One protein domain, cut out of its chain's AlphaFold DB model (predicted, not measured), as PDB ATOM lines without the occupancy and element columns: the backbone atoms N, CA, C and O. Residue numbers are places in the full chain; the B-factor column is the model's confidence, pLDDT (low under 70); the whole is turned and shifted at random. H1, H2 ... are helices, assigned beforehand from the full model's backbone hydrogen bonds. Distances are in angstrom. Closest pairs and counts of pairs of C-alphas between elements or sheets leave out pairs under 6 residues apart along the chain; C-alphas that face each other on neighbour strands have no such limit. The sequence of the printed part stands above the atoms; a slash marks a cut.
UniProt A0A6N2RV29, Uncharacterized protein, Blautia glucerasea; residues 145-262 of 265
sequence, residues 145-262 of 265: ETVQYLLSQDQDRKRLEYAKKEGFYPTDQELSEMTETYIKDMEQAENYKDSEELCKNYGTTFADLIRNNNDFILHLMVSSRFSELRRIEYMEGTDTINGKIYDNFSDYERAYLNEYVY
ATOM      1  N   GLU A 145      -7.813  30.781  39.109       85.75
ATOM      2  CA  GLU A 145      -7.277  29.839  38.132       85.75
ATOM      3  C   GLU A 145      -8.293  29.543  37.022       85.75
ATOM      4  O   GLU A 145      -7.936  29.452  35.849       85.75
ATOM      5  N   THR A 146      -9.582  29.455  37.365       87.06
ATOM      6  CA  THR A 146     -10.656  29.268  36.383       87.06
ATOM      7  C   THR A 146     -10.845  30.520  35.530       87.06
ATOM      8  O   THR A 146     -10.960  30.407  34.312       87.06
ATOM      9  N   VAL A 147     -10.821  31.717  36.129       89.56
ATOM     10  CA  VAL A 147     -10.880  32.978  35.367       89.56
ATOM     11  C   VAL A 147      -9.685  33.087  34.415       89.56
ATOM     12  O   VAL A 147      -9.857  33.429  33.248       89.56
ATOM     13  N   GLN A 148      -8.480  32.754  34.887       90.69
ATOM     14  CA  GLN A 148      -7.260  32.755  34.078       90.69
ATOM     15  C   GLN A 148      -7.344  31.775  32.907       90.69
ATOM     16  O   GLN A 148      -7.000  32.147  31.788       90.69
ATOM     17  N   TYR A 149      -7.848  30.562  33.142       89.44
ATOM     18  CA  TYR A 149      -8.070  29.576  32.087       89.44
ATOM     19  C   TYR A 149      -9.058  30.086  31.029       89.44
ATOM     20  O   TYR A 149      -8.777  30.025  29.837       89.44
ATOM     21  N   LEU A 150     -10.197  30.653  31.437       92.50
ATOM     22  CA  LEU A 150     -11.180  31.188  30.487       92.50
ATOM     23  C   LEU A 150     -10.613  32.349  29.659       92.50
ATOM     24  O   LEU A 150     -10.857  32.425  28.455       92.50
ATOM     25  N   LEU A 151      -9.822  33.226  30.284       91.94
ATOM     26  CA  LEU A 151      -9.135  34.311  29.584       91.94
ATOM     27  C   LEU A 151      -8.109  33.782  28.579       91.94
ATOM     28  O   LEU A 151      -8.049  34.298  27.465       91.94
ATOM     29  N   SER A 152      -7.320  32.762  28.939       90.69
ATOM     30  CA  SER A 152      -6.339  32.193  28.012       90.69
ATOM     31  C   SER A 152      -7.027  31.559  26.803       90.69
ATOM     32  O   SER A 152      -6.604  31.801  25.679       90.69
ATOM     33  N   GLN A 153      -8.136  30.841  27.018       91.38
ATOM     34  CA  GLN A 153      -8.932  30.242  25.943       91.38
ATOM     35  C   GLN A 153      -9.520  31.299  24.987       91.38
ATOM     36  O   GLN A 153      -9.442  31.135  23.769       91.38
ATOM     37  N   ASP A 154     -10.070  32.408  25.503       93.81
ATOM     38  CA  ASP A 154     -10.577  33.493  24.644       93.81
ATOM     39  C   ASP A 154      -9.450  34.159  23.838       93.81
ATOM     40  O   ASP A 154      -9.591  34.386  22.634       93.81
ATOM     41  N   GLN A 155      -8.307  34.426  24.475       93.88
ATOM     42  CA  GLN A 155      -7.144  35.016  23.809       93.88
ATOM     43  C   GLN A 155      -6.580  34.106  22.714       93.88
ATOM     44  O   GLN A 155      -6.244  34.580  21.625       93.88
ATOM     45  N   ASP A 156      -6.498  32.804  22.978       93.50
ATOM     46  CA  ASP A 156      -6.069  31.795  22.018       93.50
ATOM     47  C   ASP A 156      -6.991  31.750  20.800       93.50
ATOM     48  O   ASP A 156      -6.513  31.865  19.667       93.50
ATOM     49  N   ARG A 157      -8.310  31.700  21.015       94.94
ATOM     50  CA  ARG A 157      -9.305  31.761  19.935       94.94
ATOM     51  C   ARG A 157      -9.141  33.019  19.078       94.94
ATOM     52  O   ARG A 157      -9.049  32.914  17.854       94.94
ATOM     53  N   LYS A 158      -9.059  34.198  19.701       96.62
ATOM     54  CA  LYS A 158      -8.930  35.479  18.983       96.62
ATOM     55  C   LYS A 158      -7.628  35.577  18.190       96.62
ATOM     56  O   LYS A 158      -7.634  36.072  17.065       96.62
ATOM     57  N   ARG A 159      -6.515  35.046  18.715       95.94
ATOM     58  CA  ARG A 159      -5.250  34.947  17.962       95.94
ATOM     59  C   ARG A 159      -5.390  34.082  16.715       95.94
ATOM     60  O   ARG A 159      -4.893  34.471  15.659       95.94
ATOM     61  N   LEU A 160      -6.074  32.940  16.810       96.69
ATOM     62  CA  LEU A 160      -6.319  32.081  15.647       96.69
ATOM     63  C   LEU A 160      -7.191  32.778  14.593       96.69
ATOM     64  O   LEU A 160      -6.897  32.694  13.401       96.69
ATOM     65  N   GLU A 161      -8.249  33.474  15.009       96.88
ATOM     66  CA  GLU A 161      -9.120  34.242  14.107       96.88
ATOM     67  C   GLU A 161      -8.365  35.377  13.414       96.88
ATOM     68  O   GLU A 161      -8.452  35.529  12.192       96.88
ATOM     69  N   TYR A 162      -7.558  36.119  14.169       97.44
ATOM     70  CA  TYR A 162      -6.693  37.161  13.630       97.44
ATOM     71  C   TYR A 162      -5.683  36.592  12.623       97.44
ATOM     72  O   TYR A 162      -5.548  37.121  11.522       97.44
ATOM     73  N   ALA A 163      -5.042  35.460  12.927       97.69
ATOM     74  CA  ALA A 163      -4.114  34.803  12.005       97.69
ATOM     75  C   ALA A 163      -4.768  34.384  10.680       97.69
ATOM     76  O   ALA A 163      -4.140  34.481   9.623       97.69
ATOM     77  N   LYS A 164      -6.036  33.945  10.715       97.31
ATOM     78  CA  LYS A 164      -6.817  33.650   9.499       97.31
ATOM     79  C   LYS A 164      -7.089  34.917   8.699       97.31
ATOM     80  O   LYS A 164      -6.903  34.917   7.487       97.31
ATOM     81  N   LYS A 165      -7.513  35.986   9.377       96.69
ATOM     82  CA  LYS A 165      -7.824  37.279   8.760       96.69
ATOM     83  C   LYS A 165      -6.605  37.895   8.068       96.69
ATOM     84  O   LYS A 165      -6.724  38.362   6.942       96.69
ATOM     85  N   GLU A 166      -5.450  37.859   8.721       96.25
ATOM     86  CA  GLU A 166      -4.203  38.450   8.218       96.25
ATOM     87  C   GLU A 166      -3.404  37.503   7.304       96.25
ATOM     88  O   GLU A 166      -2.350  37.867   6.790       96.25
ATOM     89  N   GLY A 167      -3.895  36.279   7.078       97.06
ATOM     90  CA  GLY A 167      -3.333  35.366   6.082       97.06
ATOM     91  C   GLY A 167      -2.037  34.662   6.492       97.06
ATOM     92  O   GLY A 167      -1.303  34.210   5.618       97.06
ATOM     93  N   PHE A 168      -1.757  34.534   7.793       97.25
ATOM     94  CA  PHE A 168      -0.592  33.791   8.302       97.25
ATOM     95  C   PHE A 168      -0.955  32.517   9.083       97.25
ATOM     96  O   PHE A 168      -0.079  31.870   9.670       97.25
ATOM     97  N   TYR A 169      -2.231  32.128   9.080       97.81
ATOM     98  CA  TYR A 169      -2.692  30.872   9.670       97.81
ATOM     99  C   TYR A 169      -1.994  29.653   9.025       97.81
ATOM    100  O   TYR A 169      -1.918  29.596   7.795       97.81
ATOM    101  N   PRO A 170      -1.482  28.686   9.811       97.12
ATOM    102  CA  PRO A 170      -0.830  27.495   9.272       97.12
ATOM    103  C   PRO A 170      -1.754  26.625   8.421       97.12
ATOM    104  O   PRO A 170      -2.920  26.419   8.750       97.12
ATOM    105  N   THR A 171      -1.213  26.065   7.348       97.12
ATOM    106  CA  THR A 171      -1.860  24.980   6.605       97.12
ATOM    107  C   THR A 171      -1.767  23.662   7.378       97.12
ATOM    108  O   THR A 171      -0.874  23.478   8.206       97.12
ATOM    109  N   ASP A 172      -2.643  22.705   7.063       96.06
ATOM    110  CA  ASP A 172      -2.626  21.371   7.685       96.06
ATOM    111  C   ASP A 172      -1.285  20.648   7.480       96.06
ATOM    112  O   ASP A 172      -0.808  19.942   8.368       96.06
ATOM    113  N   GLN A 173      -0.648  20.851   6.320       97.06
ATOM    114  CA  GLN A 173       0.673  20.296   6.037       97.06
ATOM    115  C   GLN A 173       1.736  20.903   6.960       97.06
ATOM    116  O   GLN A 173       2.479  20.158   7.593       97.06
ATOM    117  N   GLU A 174       1.784  22.233   7.081       96.94
ATOM    118  CA  GLU A 174       2.741  22.906   7.970       96.94
ATOM    119  C   GLU A 174       2.530  22.500   9.434       96.94
ATOM    120  O   GLU A 174       3.499  22.315  10.169       96.94
ATOM    121  N   LEU A 175       1.272  22.333   9.856       96.56
ATOM    122  CA  LEU A 175       0.937  21.861  11.198       96.56
ATOM    123  C   LEU A 175       1.436  20.431  11.427       96.56
ATOM    124  O   LEU A 175       2.056  20.157  12.454       96.56
ATOM    125  N   SER A 176       1.214  19.525  10.472       95.88
ATOM    126  CA  SER A 176       1.702  18.146  10.564       95.88
ATOM    127  C   SER A 176       3.230  18.086  10.607       95.88
ATOM    128  O   SER A 176       3.790  17.360  11.425       95.88
ATOM    129  N   GLU A 177       3.916  18.852   9.758       96.50
ATOM    130  CA  GLU A 177       5.382  18.903   9.716       96.50
ATOM    131  C   GLU A 177       5.966  19.470  11.015       96.50
ATOM    132  O   GLU A 177       6.922  18.916  11.566       96.50
ATOM    133  N   MET A 178       5.364  20.539  11.546       96.12
ATOM    134  CA  MET A 178       5.769  21.114  12.827       96.12
ATOM    135  C   MET A 178       5.516  20.150  13.988       96.12
ATOM    136  O   MET A 178       6.351  20.043  14.879       96.12
ATOM    137  N   THR A 179       4.401  19.418  13.969       96.44
ATOM    138  CA  THR A 179       4.056  18.436  15.008       96.44
ATOM    139  C   THR A 179       5.121  17.346  15.105       96.44
ATOM    140  O   THR A 179       5.650  17.091  16.185       96.44
ATOM    141  N   GLU A 180       5.504  16.747  13.975       96.06
ATOM    142  CA  GLU A 180       6.543  15.711  13.956       96.06
ATOM    143  C   GLU A 180       7.934  16.276  14.285       96.06
ATOM    144  O   GLU A 180       8.731  15.612  14.949       96.06
ATOM    145  N   THR A 181       8.219  17.517  13.879       95.62
ATOM    146  CA  THR A 181       9.467  18.204  14.251       95.62
ATOM    147  C   THR A 181       9.546  18.422  15.760       95.62
ATOM    148  O   THR A 181      10.541  18.055  16.380       95.62
ATOM    149  N   TYR A 182       8.474  18.933  16.367       94.19
ATOM    150  CA  TYR A 182       8.395  19.168  17.806       94.19
ATOM    151  C   TYR A 182       8.570  17.873  18.604       94.19
ATOM    152  O   TYR A 182       9.327  17.846  19.571       94.19
ATOM    153  N   ILE A 183       7.917  16.781  18.183       94.62
ATOM    154  CA  ILE A 183       8.081  15.465  18.816       94.62
ATOM    155  C   ILE A 183       9.552  15.041  18.785       94.62
ATOM    156  O   ILE A 183      10.117  14.712  19.825       94.62
ATOM    157  N   LYS A 184      10.192  15.108  17.613       95.44
ATOM    158  CA  LYS A 184      11.591  14.709  17.431       95.44
ATOM    159  C   LYS A 184      12.566  15.554  18.256       95.44
ATOM    160  O   LYS A 184      13.537  15.014  18.786       95.44
ATOM    161  N   ASP A 185      12.340  16.861  18.333       94.19
ATOM    162  CA  ASP A 185      13.197  17.771  19.095       94.19
ATOM    163  C   ASP A 185      13.051  17.512  20.599       94.19
ATOM    164  O   ASP A 185      14.046  17.436  21.321       94.19
ATOM    165  N   MET A 186      11.820  17.285  21.062       92.12
ATOM    166  CA  MET A 186      11.547  16.941  22.454       92.12
ATOM    167  C   MET A 186      12.128  15.584  22.840       92.12
ATOM    168  O   MET A 186      12.679  15.479  23.926       92.12
ATOM    169  N   GLU A 187      12.096  14.578  21.963       91.00
ATOM    170  CA  GLU A 187      12.744  13.272  22.190       91.00
ATOM    171  C   GLU A 187      14.261  13.374  22.422       91.00
ATOM    172  O   GLU A 187      14.863  12.501  23.052       91.00
ATOM    173  N   GLN A 188      14.890  14.439  21.920       92.44
ATOM    174  CA  GLN A 188      16.320  14.708  22.083       92.44
ATOM    175  C   GLN A 188      16.623  15.641  23.262       92.44
ATOM    176  O   GLN A 188      17.795  15.836  23.595       92.44
ATOM    177  N   ALA A 189      15.599  16.217  23.897       92.38
ATOM    178  CA  ALA A 189      15.763  17.128  25.017       92.38
ATOM    179  C   ALA A 189      16.212  16.386  26.286       92.38
ATOM    180  O   ALA A 189      15.814  15.253  26.560       92.38
ATOM    181  N   GLU A 190      17.030  17.047  27.106       89.25
ATOM    182  CA  GLU A 190      17.600  16.455  28.325       89.25
ATOM    183  C   GLU A 190      16.516  15.996  29.319       89.25
ATOM    184  O   GLU A 190      16.659  14.962  29.973       89.25
ATOM    185  N   ASN A 191      15.397  16.720  29.370       83.75
ATOM    186  CA  ASN A 191      14.246  16.456  30.233       83.75
ATOM    187  C   ASN A 191      13.179  15.539  29.602       83.75
ATOM    188  O   ASN A 191      12.098  15.377  30.171       83.75
ATOM    189  N   TYR A 192      13.444  14.930  28.439       90.19
ATOM    190  CA  TYR A 192      12.466  14.068  27.769       90.19
ATOM    191  C   TYR A 192      12.034  12.881  28.635       90.19
ATOM    192  O   TYR A 192      10.859  12.521  28.655       90.19
ATOM    193  N   LYS A 193      12.975  12.299  29.391       89.50
ATOM    194  CA  LYS A 193      12.725  11.113  30.226       89.50
ATOM    195  C   LYS A 193      11.601  11.333  31.234       89.50
ATOM    196  O   LYS A 193      10.752  10.459  31.375       89.50
ATOM    197  N   ASP A 194      11.559  12.503  31.866       91.81
ATOM    198  CA  ASP A 194      10.525  12.843  32.849       91.81
ATOM    199  C   ASP A 194       9.143  12.926  32.179       91.81
ATOM    200  O   ASP A 194       8.141  12.444  32.709       91.81
ATOM    201  N   SER A 195       9.098  13.490  30.967       88.44
ATOM    202  CA  SER A 195       7.870  13.589  30.168       88.44
ATOM    203  C   SER A 195       7.400  12.213  29.685       88.44
ATOM    204  O   SER A 195       6.203  11.921  29.703       88.44
ATOM    205  N   GLU A 196       8.333  11.348  29.286       91.06
ATOM    206  CA  GLU A 196       8.047   9.985  28.848       91.06
ATOM    207  C   GLU A 196       7.518   9.117  30.002       91.06
ATOM    208  O   GLU A 196       6.538   8.388  29.831       91.06
ATOM    209  N   GLU A 197       8.129   9.204  31.187       92.94
ATOM    210  CA  GLU A 197       7.681   8.490  32.386       92.94
ATOM    211  C   GLU A 197       6.284   8.948  32.820       92.94
ATOM    212  O   GLU A 197       5.413   8.114  33.089       92.94
ATOM    213  N   LEU A 198       6.029  10.260  32.797       93.81
ATOM    214  CA  LEU A 198       4.706  10.802  33.075       93.81
ATOM    215  C   LEU A 198       3.665  10.254  32.091       93.81
ATOM    216  O   LEU A 198       2.645   9.731  32.527       93.81
ATOM    217  N   CYS A 199       3.928  10.293  30.782       93.00
ATOM    218  CA  CYS A 199       2.994   9.768  29.779       93.00
ATOM    219  C   CYS A 199       2.678   8.280  30.006       93.00
ATOM    220  O   CYS A 199       1.510   7.880  29.956       93.00
ATOM    221  N   LYS A 200       3.692   7.469  30.340       93.25
ATOM    222  CA  LYS A 200       3.518   6.037  30.643       93.25
ATOM    223  C   LYS A 200       2.605   5.804  31.844       93.25
ATOM    224  O   LYS A 200       1.750   4.921  31.779       93.25
ATOM    225  N   ASN A 201       2.724   6.614  32.896       95.44
ATOM    226  CA  ASN A 201       1.861   6.519  34.079       95.44
ATOM    227  C   ASN A 201       0.378   6.790  33.767       95.44
ATOM    228  O   ASN A 201      -0.494   6.298  34.479       95.44
ATOM    229  N   TYR A 202       0.092   7.512  32.682       94.75
ATOM    230  CA  TYR A 202      -1.263   7.776  32.187       94.75
ATOM    231  C   TYR A 202      -1.656   6.899  30.985       94.75
ATOM    232  O   TYR A 202      -2.688   7.136  30.359       94.75
ATOM    233  N   GLY A 203      -0.869   5.865  30.662       94.94
ATOM    234  CA  GLY A 203      -1.197   4.903  29.607       94.94
ATOM    235  C   GLY A 203      -1.107   5.465  28.185       94.94
ATOM    236  O   GLY A 203      -1.811   4.984  27.299       94.94
ATOM    237  N   THR A 204      -0.262   6.472  27.955       95.44
ATOM    238  CA  THR A 204      -0.041   7.078  26.634       95.44
ATOM    239  C   THR A 204       1.451   7.225  26.312       95.44
ATOM    240  O   THR A 204       2.315   6.922  27.138       95.44
ATOM    241  N   THR A 205       1.769   7.674  25.099       94.56
ATOM    242  CA  THR A 205       3.123   8.076  24.697       94.56
ATOM    243  C   THR A 205       3.174   9.587  24.495       94.56
ATOM    244  O   THR A 205       2.149  10.212  24.230       94.56
ATOM    245  N   PHE A 206       4.362  10.191  24.592       92.38
ATOM    246  CA  PHE A 206       4.510  11.625  24.323       92.38
ATOM    247  C   PHE A 206       4.077  11.975  22.892       92.38
ATOM    248  O   PHE A 206       3.334  12.930  22.683       92.38
ATOM    249  N   ALA A 207       4.475  11.163  21.911       93.50
ATOM    250  CA  ALA A 207       4.095  11.369  20.519       93.50
ATOM    251  C   ALA A 207       2.570  11.305  20.316       93.50
ATOM    252  O   ALA A 207       2.009  12.166  19.642       93.50
ATOM    253  N   ASP A 208       1.885  10.333  20.929       94.69
ATOM    254  CA  ASP A 208       0.423  10.233  20.840       94.69
ATOM    255  C   ASP A 208      -0.272  11.386  21.569       94.69
ATOM    256  O   ASP A 208      -1.259  11.920  21.063       94.69
ATOM    257  N   LEU A 209       0.248  11.810  22.726       94.00
ATOM    258  CA  LEU A 209      -0.256  12.980  23.443       94.00
ATOM    259  C   LEU A 209      -0.210  14.224  22.551       94.00
ATOM    260  O   LEU A 209      -1.220  14.913  22.428       94.00
ATOM    261  N   ILE A 210       0.927  14.492  21.905       93.81
ATOM    262  CA  ILE A 210       1.085  15.667  21.044       93.81
ATOM    263  C   ILE A 210       0.200  15.567  19.790       93.81
ATOM    264  O   ILE A 210      -0.541  16.506  19.517       93.81
ATOM    265  N   ARG A 211       0.186  14.428  19.079       93.56
ATOM    266  CA  ARG A 211      -0.644  14.238  17.865       93.56
ATOM    267  C   ARG A 211      -2.147  14.346  18.130       93.56
ATOM    268  O   ARG A 211      -2.900  14.801  17.272       93.56
ATOM    269  N   ASN A 212      -2.599  13.921  19.309       91.56
ATOM    270  CA  ASN A 212      -4.005  14.031  19.702       91.56
ATOM    271  C   ASN A 212      -4.381  15.439  20.190       91.56
ATOM    272  O   ASN A 212      -5.564  15.720  20.359       91.56
ATOM    273  N   ASN A 213      -3.399  16.321  20.405       87.62
ATOM    274  CA  ASN A 213      -3.584  17.685  20.899       87.62
ATOM    275  C   ASN A 213      -2.908  18.704  19.966       87.62
ATOM    276  O   ASN A 213      -2.201  19.607  20.418       87.62
ATOM    277  N   ASN A 214      -3.141  18.575  18.655       82.88
ATOM    278  CA  ASN A 214      -2.544  19.444  17.632       82.88
ATOM    279  C   ASN A 214      -2.826  20.941  17.843       82.88
ATOM    280  O   ASN A 214      -2.036  21.768  17.389       82.88
ATOM    281  N   ASP A 215      -3.897  21.299  18.559       90.25
ATOM    282  CA  ASP A 215      -4.201  22.689  18.916       90.25
ATOM    283  C   ASP A 215      -3.038  23.350  19.669       90.25
ATOM    284  O   ASP A 215      -2.721  24.510  19.421       90.25
ATOM    285  N   PHE A 216      -2.316  22.602  20.511       91.06
ATOM    286  CA  PHE A 216      -1.122  23.113  21.187       91.06
ATOM    287  C   PHE A 216      -0.052  23.575  20.186       91.06
ATOM    288  O   PHE A 216       0.452  24.698  20.281       91.06
ATOM    289  N   ILE A 217       0.261  22.739  19.190       95.31
ATOM    290  CA  ILE A 217       1.242  23.070  18.148       95.31
ATOM    291  C   ILE A 217       0.733  24.225  17.282       95.31
ATOM    292  O   ILE A 217       1.487  25.148  16.974       95.31
ATOM    293  N   LEU A 218      -0.558  24.229  16.948       96.62
ATOM    294  CA  LEU A 218      -1.194  25.310  16.204       96.62
ATOM    295  C   LEU A 218      -1.045  26.663  16.922       96.62
ATOM    296  O   LEU A 218      -0.644  27.649  16.297       96.62
ATOM    297  N   HIS A 219      -1.312  26.716  18.230       95.31
ATOM    298  CA  HIS A 219      -1.151  27.930  19.034       95.31
ATOM    299  C   HIS A 219       0.307  28.390  19.108       95.31
ATOM    300  O   HIS A 219       0.567  29.594  18.993       95.31
ATOM    301  N   LEU A 220       1.264  27.464  19.234       94.50
ATOM    302  CA  LEU A 220       2.694  27.785  19.183       94.50
ATOM    303  C   LEU A 220       3.088  28.401  17.835       94.50
ATOM    304  O   LEU A 220       3.754  29.437  17.802       94.50
ATOM    305  N   MET A 221       2.645  27.807  16.725       97.31
ATOM    306  CA  MET A 221       2.938  28.309  15.381       97.31
ATOM    307  C   MET A 221       2.362  29.706  15.154       97.31
ATOM    308  O   MET A 221       3.066  30.592  14.673       97.31
ATOM    309  N   VAL A 222       1.094  29.917  15.517       98.00
ATOM    310  CA  VAL A 222       0.433  31.219  15.373       98.00
ATOM    311  C   VAL A 222       1.101  32.276  16.249       98.00
ATOM    312  O   VAL A 222       1.357  33.377  15.764       98.00
ATOM    313  N   SER A 223       1.448  31.945  17.494       95.56
ATOM    314  CA  SER A 223       2.125  32.876  18.408       95.56
ATOM    315  C   SER A 223       3.517  33.256  17.904       95.56
ATOM    316  O   SER A 223       3.872  34.432  17.913       95.56
ATOM    317  N   SER A 224       4.280  32.280  17.403       95.88
ATOM    318  CA  SER A 224       5.607  32.507  16.822       95.88
ATOM    319  C   SER A 224       5.540  33.405  15.582       95.88
ATOM    320  O   SER A 224       6.230  34.420  15.513       95.88
ATOM    321  N   ARG A 225       4.637  33.107  14.636       97.56
ATOM    322  CA  ARG A 225       4.436  33.927  13.426       97.56
ATOM    323  C   ARG A 225       3.981  35.344  13.760       97.56
ATOM    324  O   ARG A 225       4.491  36.296  13.179       97.56
ATOM    325  N   PHE A 226       3.044  35.481  14.697       97.62
ATOM    326  CA  PHE A 226       2.590  36.785  15.168       97.62
ATOM    327  C   PHE A 226       3.753  37.601  15.748       97.62
ATOM    328  O   PHE A 226       3.959  38.739  15.329       97.62
ATOM    329  N   SER A 227       4.528  37.015  16.667       95.94
ATOM    330  CA  SER A 227       5.644  37.703  17.322       95.94
ATOM    331  C   SER A 227       6.713  38.127  16.316       95.94
ATOM    332  O   SER A 227       7.157  39.271  16.344       95.94
ATOM    333  N   GLU A 228       7.059  37.273  15.350       97.00
ATOM    334  CA  GLU A 228       8.034  37.615  14.307       97.00
ATOM    335  C   GLU A 228       7.558  38.757  13.392       97.00
ATOM    336  O   GLU A 228       8.336  39.668  13.111       97.00
ATOM    337  N   LEU A 229       6.280  38.788  12.992       96.38
ATOM    338  CA  LEU A 229       5.725  39.911  12.218       96.38
ATOM    339  C   LEU A 229       5.819  41.233  12.991       96.38
ATOM    340  O   LEU A 229       6.303  42.234  12.462       96.38
ATOM    341  N   ARG A 230       5.416  41.231  14.266       96.75
ATOM    342  CA  ARG A 230       5.502  42.415  15.133       96.75
ATOM    343  C   ARG A 230       6.952  42.819  15.388       96.75
ATOM    344  O   ARG A 230       7.278  44.001  15.458       96.75
ATOM    345  N   ARG A 231       7.850  41.848  15.518       96.44
ATOM    346  CA  ARG A 231       9.274  42.095  15.736       96.44
ATOM    347  C   ARG A 231       9.910  42.779  14.531       96.44
ATOM    348  O   ARG A 231      10.710  43.688  14.729       96.44
ATOM    349  N   ILE A 232       9.542  42.379  13.312       96.62
ATOM    350  CA  ILE A 232       9.978  43.050  12.080       96.62
ATOM    351  C   ILE A 232       9.489  44.502  12.073       96.62
ATOM    352  O   ILE A 232      10.305  45.403  11.910       96.62
ATOM    353  N   GLU A 233       8.204  44.744  12.349       95.31
ATOM    354  CA  GLU A 233       7.640  46.103  12.411       95.31
ATOM    355  C   GLU A 233       8.387  46.997  13.416       95.31
ATOM    356  O   GLU A 233       8.750  48.131  13.093       95.31
ATOM    357  N   TYR A 234       8.696  46.455  14.599       94.81
ATOM    358  CA  TYR A 234       9.492  47.120  15.633       94.81
ATOM    359  C   TYR A 234      10.931  47.409  15.192       94.81
ATOM    360  O   TYR A 234      11.451  48.499  15.420       94.81
ATOM    361  N   MET A 235      11.588  46.459  14.526       94.94
ATOM    362  CA  MET A 235      12.950  46.652  14.014       94.94
ATOM    363  C   MET A 235      13.017  47.659  12.860       94.94
ATOM    364  O   MET A 235      14.035  48.331  12.696       94.94
ATOM    365  N   GLU A 236      11.949  47.775  12.073       96.12
ATOM    366  CA  GLU A 236      11.831  48.730  10.969       96.12
ATOM    367  C   GLU A 236      11.338  50.119  11.417       96.12
ATOM    368  O   GLU A 236      11.352  51.059  10.621       96.12
ATOM    369  N   GLY A 237      10.939  50.278  12.687       92.94
ATOM    370  CA  GLY A 237      10.437  51.540  13.243       92.94
ATOM    371  C   GLY A 237       9.030  51.909  12.760       92.94
ATOM    372  O   GLY A 237       8.691  53.089  12.661       92.94
ATOM    373  N   THR A 238       8.223  50.906  12.408       93.19
ATOM    374  CA  THR A 238       6.819  51.061  11.979       93.19
ATOM    375  C   THR A 238       5.823  50.715  13.096       93.19
ATOM    376  O   THR A 238       4.617  50.631  12.876       93.19
ATOM    377  N   ASP A 239       6.310  50.602  14.330       92.50
ATOM    378  CA  ASP A 239       5.640  50.145  15.551       92.50
ATOM    379  C   ASP A 239       4.764  51.202  16.248       92.50
ATOM    380  O   ASP A 239       4.609  51.226  17.471       92.50
ATOM    381  N   THR A 240       4.150  52.095  15.474       93.75
ATOM    382  CA  THR A 240       3.256  53.119  16.028       93.75
ATOM    383  C   THR A 240       1.825  52.601  16.132       93.75
ATOM    384  O   THR A 240       1.192  52.299  15.123       93.75
ATOM    385  N   ILE A 241       1.265  52.593  17.343       94.81
ATOM    386  CA  ILE A 241      -0.143  52.250  17.596       94.81
ATOM    387  C   ILE A 241      -0.861  53.510  18.069       94.81
ATOM    388  O   ILE A 241      -0.512  54.066  19.110       94.81
ATOM    389  N   ASN A 242      -1.857  53.987  17.315       92.56
ATOM    390  CA  ASN A 242      -2.646  55.184  17.654       92.56
ATOM    391  C   ASN A 242      -1.783  56.419  18.014       92.56
ATOM    392  O   ASN A 242      -2.096  57.176  18.932       92.56
ATOM    393  N   GLY A 243      -0.667  56.615  17.302       92.31
ATOM    394  CA  GLY A 243       0.275  57.721  17.530       92.31
ATOM    395  C   GLY A 243       1.238  57.525  18.707       92.31
ATOM    396  O   GLY A 243       2.030  58.422  18.993       92.31
ATOM    397  N   LYS A 244       1.194  56.373  19.384       94.56
ATOM    398  CA  LYS A 244       2.110  56.003  20.465       94.56
ATOM    399  C   LYS A 244       3.192  55.048  19.961       94.56
ATOM    400  O   LYS A 244       2.881  54.056  19.307       94.56
ATOM    401  N   ILE A 245       4.433  55.343  20.339       93.62
ATOM    402  CA  ILE A 245       5.619  54.497  20.152       93.62
ATOM    403  C   ILE A 245       5.996  53.914  21.519       93.62
ATOM    404  O   ILE A 245       5.771  54.560  22.548       93.62
ATOM    405  N   TYR A 246       6.516  52.691  21.539       92.81
ATOM    406  CA  TYR A 246       6.853  51.965  22.763       92.81
ATOM    407  C   TYR A 246       8.368  51.807  22.899       92.81
ATOM    408  O   TYR A 246       9.065  51.588  21.918       92.81
ATOM    409  N   ASP A 247       8.880  51.881  24.131       93.38
ATOM    410  CA  ASP A 247      10.329  51.834  24.392       93.38
ATOM    411  C   ASP A 247      10.934  50.424  24.255       93.38
ATOM    412  O   ASP A 247      12.156  50.269  24.190       93.38
ATOM    413  N   ASN A 248      10.098  49.382  24.287       95.25
ATOM    414  CA  ASN A 248      10.524  47.994  24.155       95.25
ATOM    415  C   ASN A 248       9.496  47.151  23.392       95.25
ATOM    416  O   ASN A 248       8.289  47.407  23.431       95.25
ATOM    417  N   PHE A 249      10.002  46.092  22.760       95.12
ATOM    418  CA  PHE A 249       9.214  45.186  21.931       95.12
ATOM    419  C   PHE A 249       8.070  44.501  22.694       95.12
ATOM    420  O   PHE A 249       6.963  44.410  22.177       95.12
ATOM    421  N   SER A 250       8.294  44.057  23.934       94.56
ATOM    422  CA  SER A 250       7.268  43.343  24.708       94.56
ATOM    423  C   SER A 250       6.049  44.215  25.020       94.56
ATOM    424  O   SER A 250       4.916  43.736  25.011       94.56
ATOM    425  N   ASP A 251       6.258  45.504  25.288       95.69
ATOM    426  CA  ASP A 251       5.164  46.445  25.519       95.69
ATOM    427  C   ASP A 251       4.423  46.789  24.226       95.69
ATOM    428  O   ASP A 251       3.193  46.886  24.246       95.69
ATOM    429  N   TYR A 252       5.153  46.919  23.116       97.06
ATOM    430  CA  TYR A 252       4.574  47.080  21.785       97.06
ATOM    431  C   TYR A 252       3.691  45.885  21.398       97.06
ATOM    432  O   TYR A 252       2.519  46.061  21.072       97.06
ATOM    433  N   GLU A 253       4.218  44.664  21.500       96.31
ATOM    434  CA  GLU A 253       3.512  43.431  21.143       96.31
ATOM    435  C   GLU A 253       2.238  43.256  21.983       96.31
ATOM    436  O   GLU A 253       1.160  42.984  21.449       96.31
ATOM    437  N   ARG A 254       2.326  43.500  23.299       95.44
ATOM    438  CA  ARG A 254       1.168  43.455  24.202       95.44
ATOM    439  C   ARG A 254       0.120  44.506  23.847       95.44
ATOM    440  O   ARG A 254      -1.075  44.218  23.894       95.44
ATOM    441  N   ALA A 255       0.543  45.722  23.511       96.19
ATOM    442  CA  ALA A 255      -0.377  46.767  23.083       96.19
ATOM    443  C   ALA A 255      -1.059  46.418  21.757       96.19
ATOM    444  O   ALA A 255      -2.266  46.613  21.636       96.19
ATOM    445  N   TYR A 256      -0.317  45.846  20.808       97.12
ATOM    446  CA  TYR A 256      -0.862  45.392  19.535       97.12
ATOM    447  C   TYR A 256      -1.922  44.309  19.741       97.12
ATOM    448  O   TYR A 256      -3.018  44.401  19.190       97.12
ATOM    449  N   LEU A 257      -1.615  43.296  20.562       96.44
ATOM    450  CA  LEU A 257      -2.559  42.234  20.908       96.44
ATOM    451  C   LEU A 257      -3.852  42.810  21.489       96.44
ATOM    452  O   LEU A 257      -4.934  42.466  21.027       96.44
ATOM    453  N   ASN A 258      -3.756  43.721  22.457       95.25
ATOM    454  CA  ASN A 258      -4.938  44.316  23.078       95.25
ATOM    455  C   ASN A 258      -5.774  45.144  22.092       95.25
ATOM    456  O   ASN A 258      -7.000  45.063  22.122       95.25
ATOM    457  N   GLU A 259      -5.122  45.925  21.231       95.25
ATOM    458  CA  GLU A 259      -5.791  46.868  20.332       95.25
ATOM    459  C   GLU A 259      -6.418  46.190  19.112       95.25
ATOM    460  O   GLU A 259      -7.521  46.560  18.716       95.25
ATOM    461  N   TYR A 260      -5.736  45.212  18.513       95.00
ATOM    462  CA  TYR A 260      -6.114  44.670  17.201       95.00
ATOM    463  C   TYR A 260      -6.547  43.205  17.223       95.00
ATOM    464  O   TYR A 260      -7.164  42.753  16.259       95.00
ATOM    465  N   VAL A 261      -6.219  42.462  18.285       96.06
ATOM    466  CA  VAL A 261      -6.505  41.022  18.381       96.06
ATOM    467  C   VAL A 261      -7.582  40.753  19.429       96.06
ATOM    468  O   VAL A 261      -8.613  40.164  19.126       96.06
ATOM    469  N   TYR A 262      -7.393  41.205  20.668       93.94
ATOM    470  CA  TYR A 262      -8.297  40.886  21.776       93.94
ATOM    471  C   TYR A 262      -9.555  41.754  21.835       93.94
ATOM    472  O   TYR A 262     -10.522  41.368  22.496       93.94
TER     473      TYR A 262
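This is residues 145 to 262 of the 265 residues of an uncharacterized protein of Blautia glucerasea (UniProt A0A6N2RV29). The longest helix, H5, is the spine of an elongated all-helix domain: H1 crosses its middle, H6 packs near its last residues, and H2, H4 and H3 extend from its first part. Residues 145 to 153 of H1 stick out. The printed part has 118 residues, six named helices, H1 to H6, and no named strand; it is loose, radius of gyration of the C-alphas 17.3 A, spanning 54 by 32 by 27 A.

H5, residues 214 to 236, measures 33.3 A. H1, 145 to 165, begins at C-alpha (-7.277, 29.839, 38.132) and measures 30.3 A. H2 is 172 to 187, 22.6 A; H3 192 to 201; H4 206 to 212; H6 249 to 261, ending at C-alpha (-6.505, 41.022, 18.381).

The hub H5 touches H1 at a steep tilt of 67 degrees, closest C-alphas Ala 163 and Val 222, 6.7 A. H5 touches H2, about perpendicular at 83 degrees, closest C-alphas Thr 179 and Ile 217, 6.3 A. H5 touches H6, closest C-alphas Arg 230 and Glu 253, 6.4 A. H4 touches H2, closest C-alphas Ile 183 and Ala 207, 6.0 A, and H3, closest C-alphas Cys 199 and Phe 206, 6.0 A. Every O i to N i+4 pair is within hydrogen-bond range in H1 to H6.

The C-alphas farthest apart, Gly 203 and Gly 243, are 54.2 A apart. The printed part has no cut; the H5 to H6 link is long, 12 residues. No printed residue is under 70 in pLDDT.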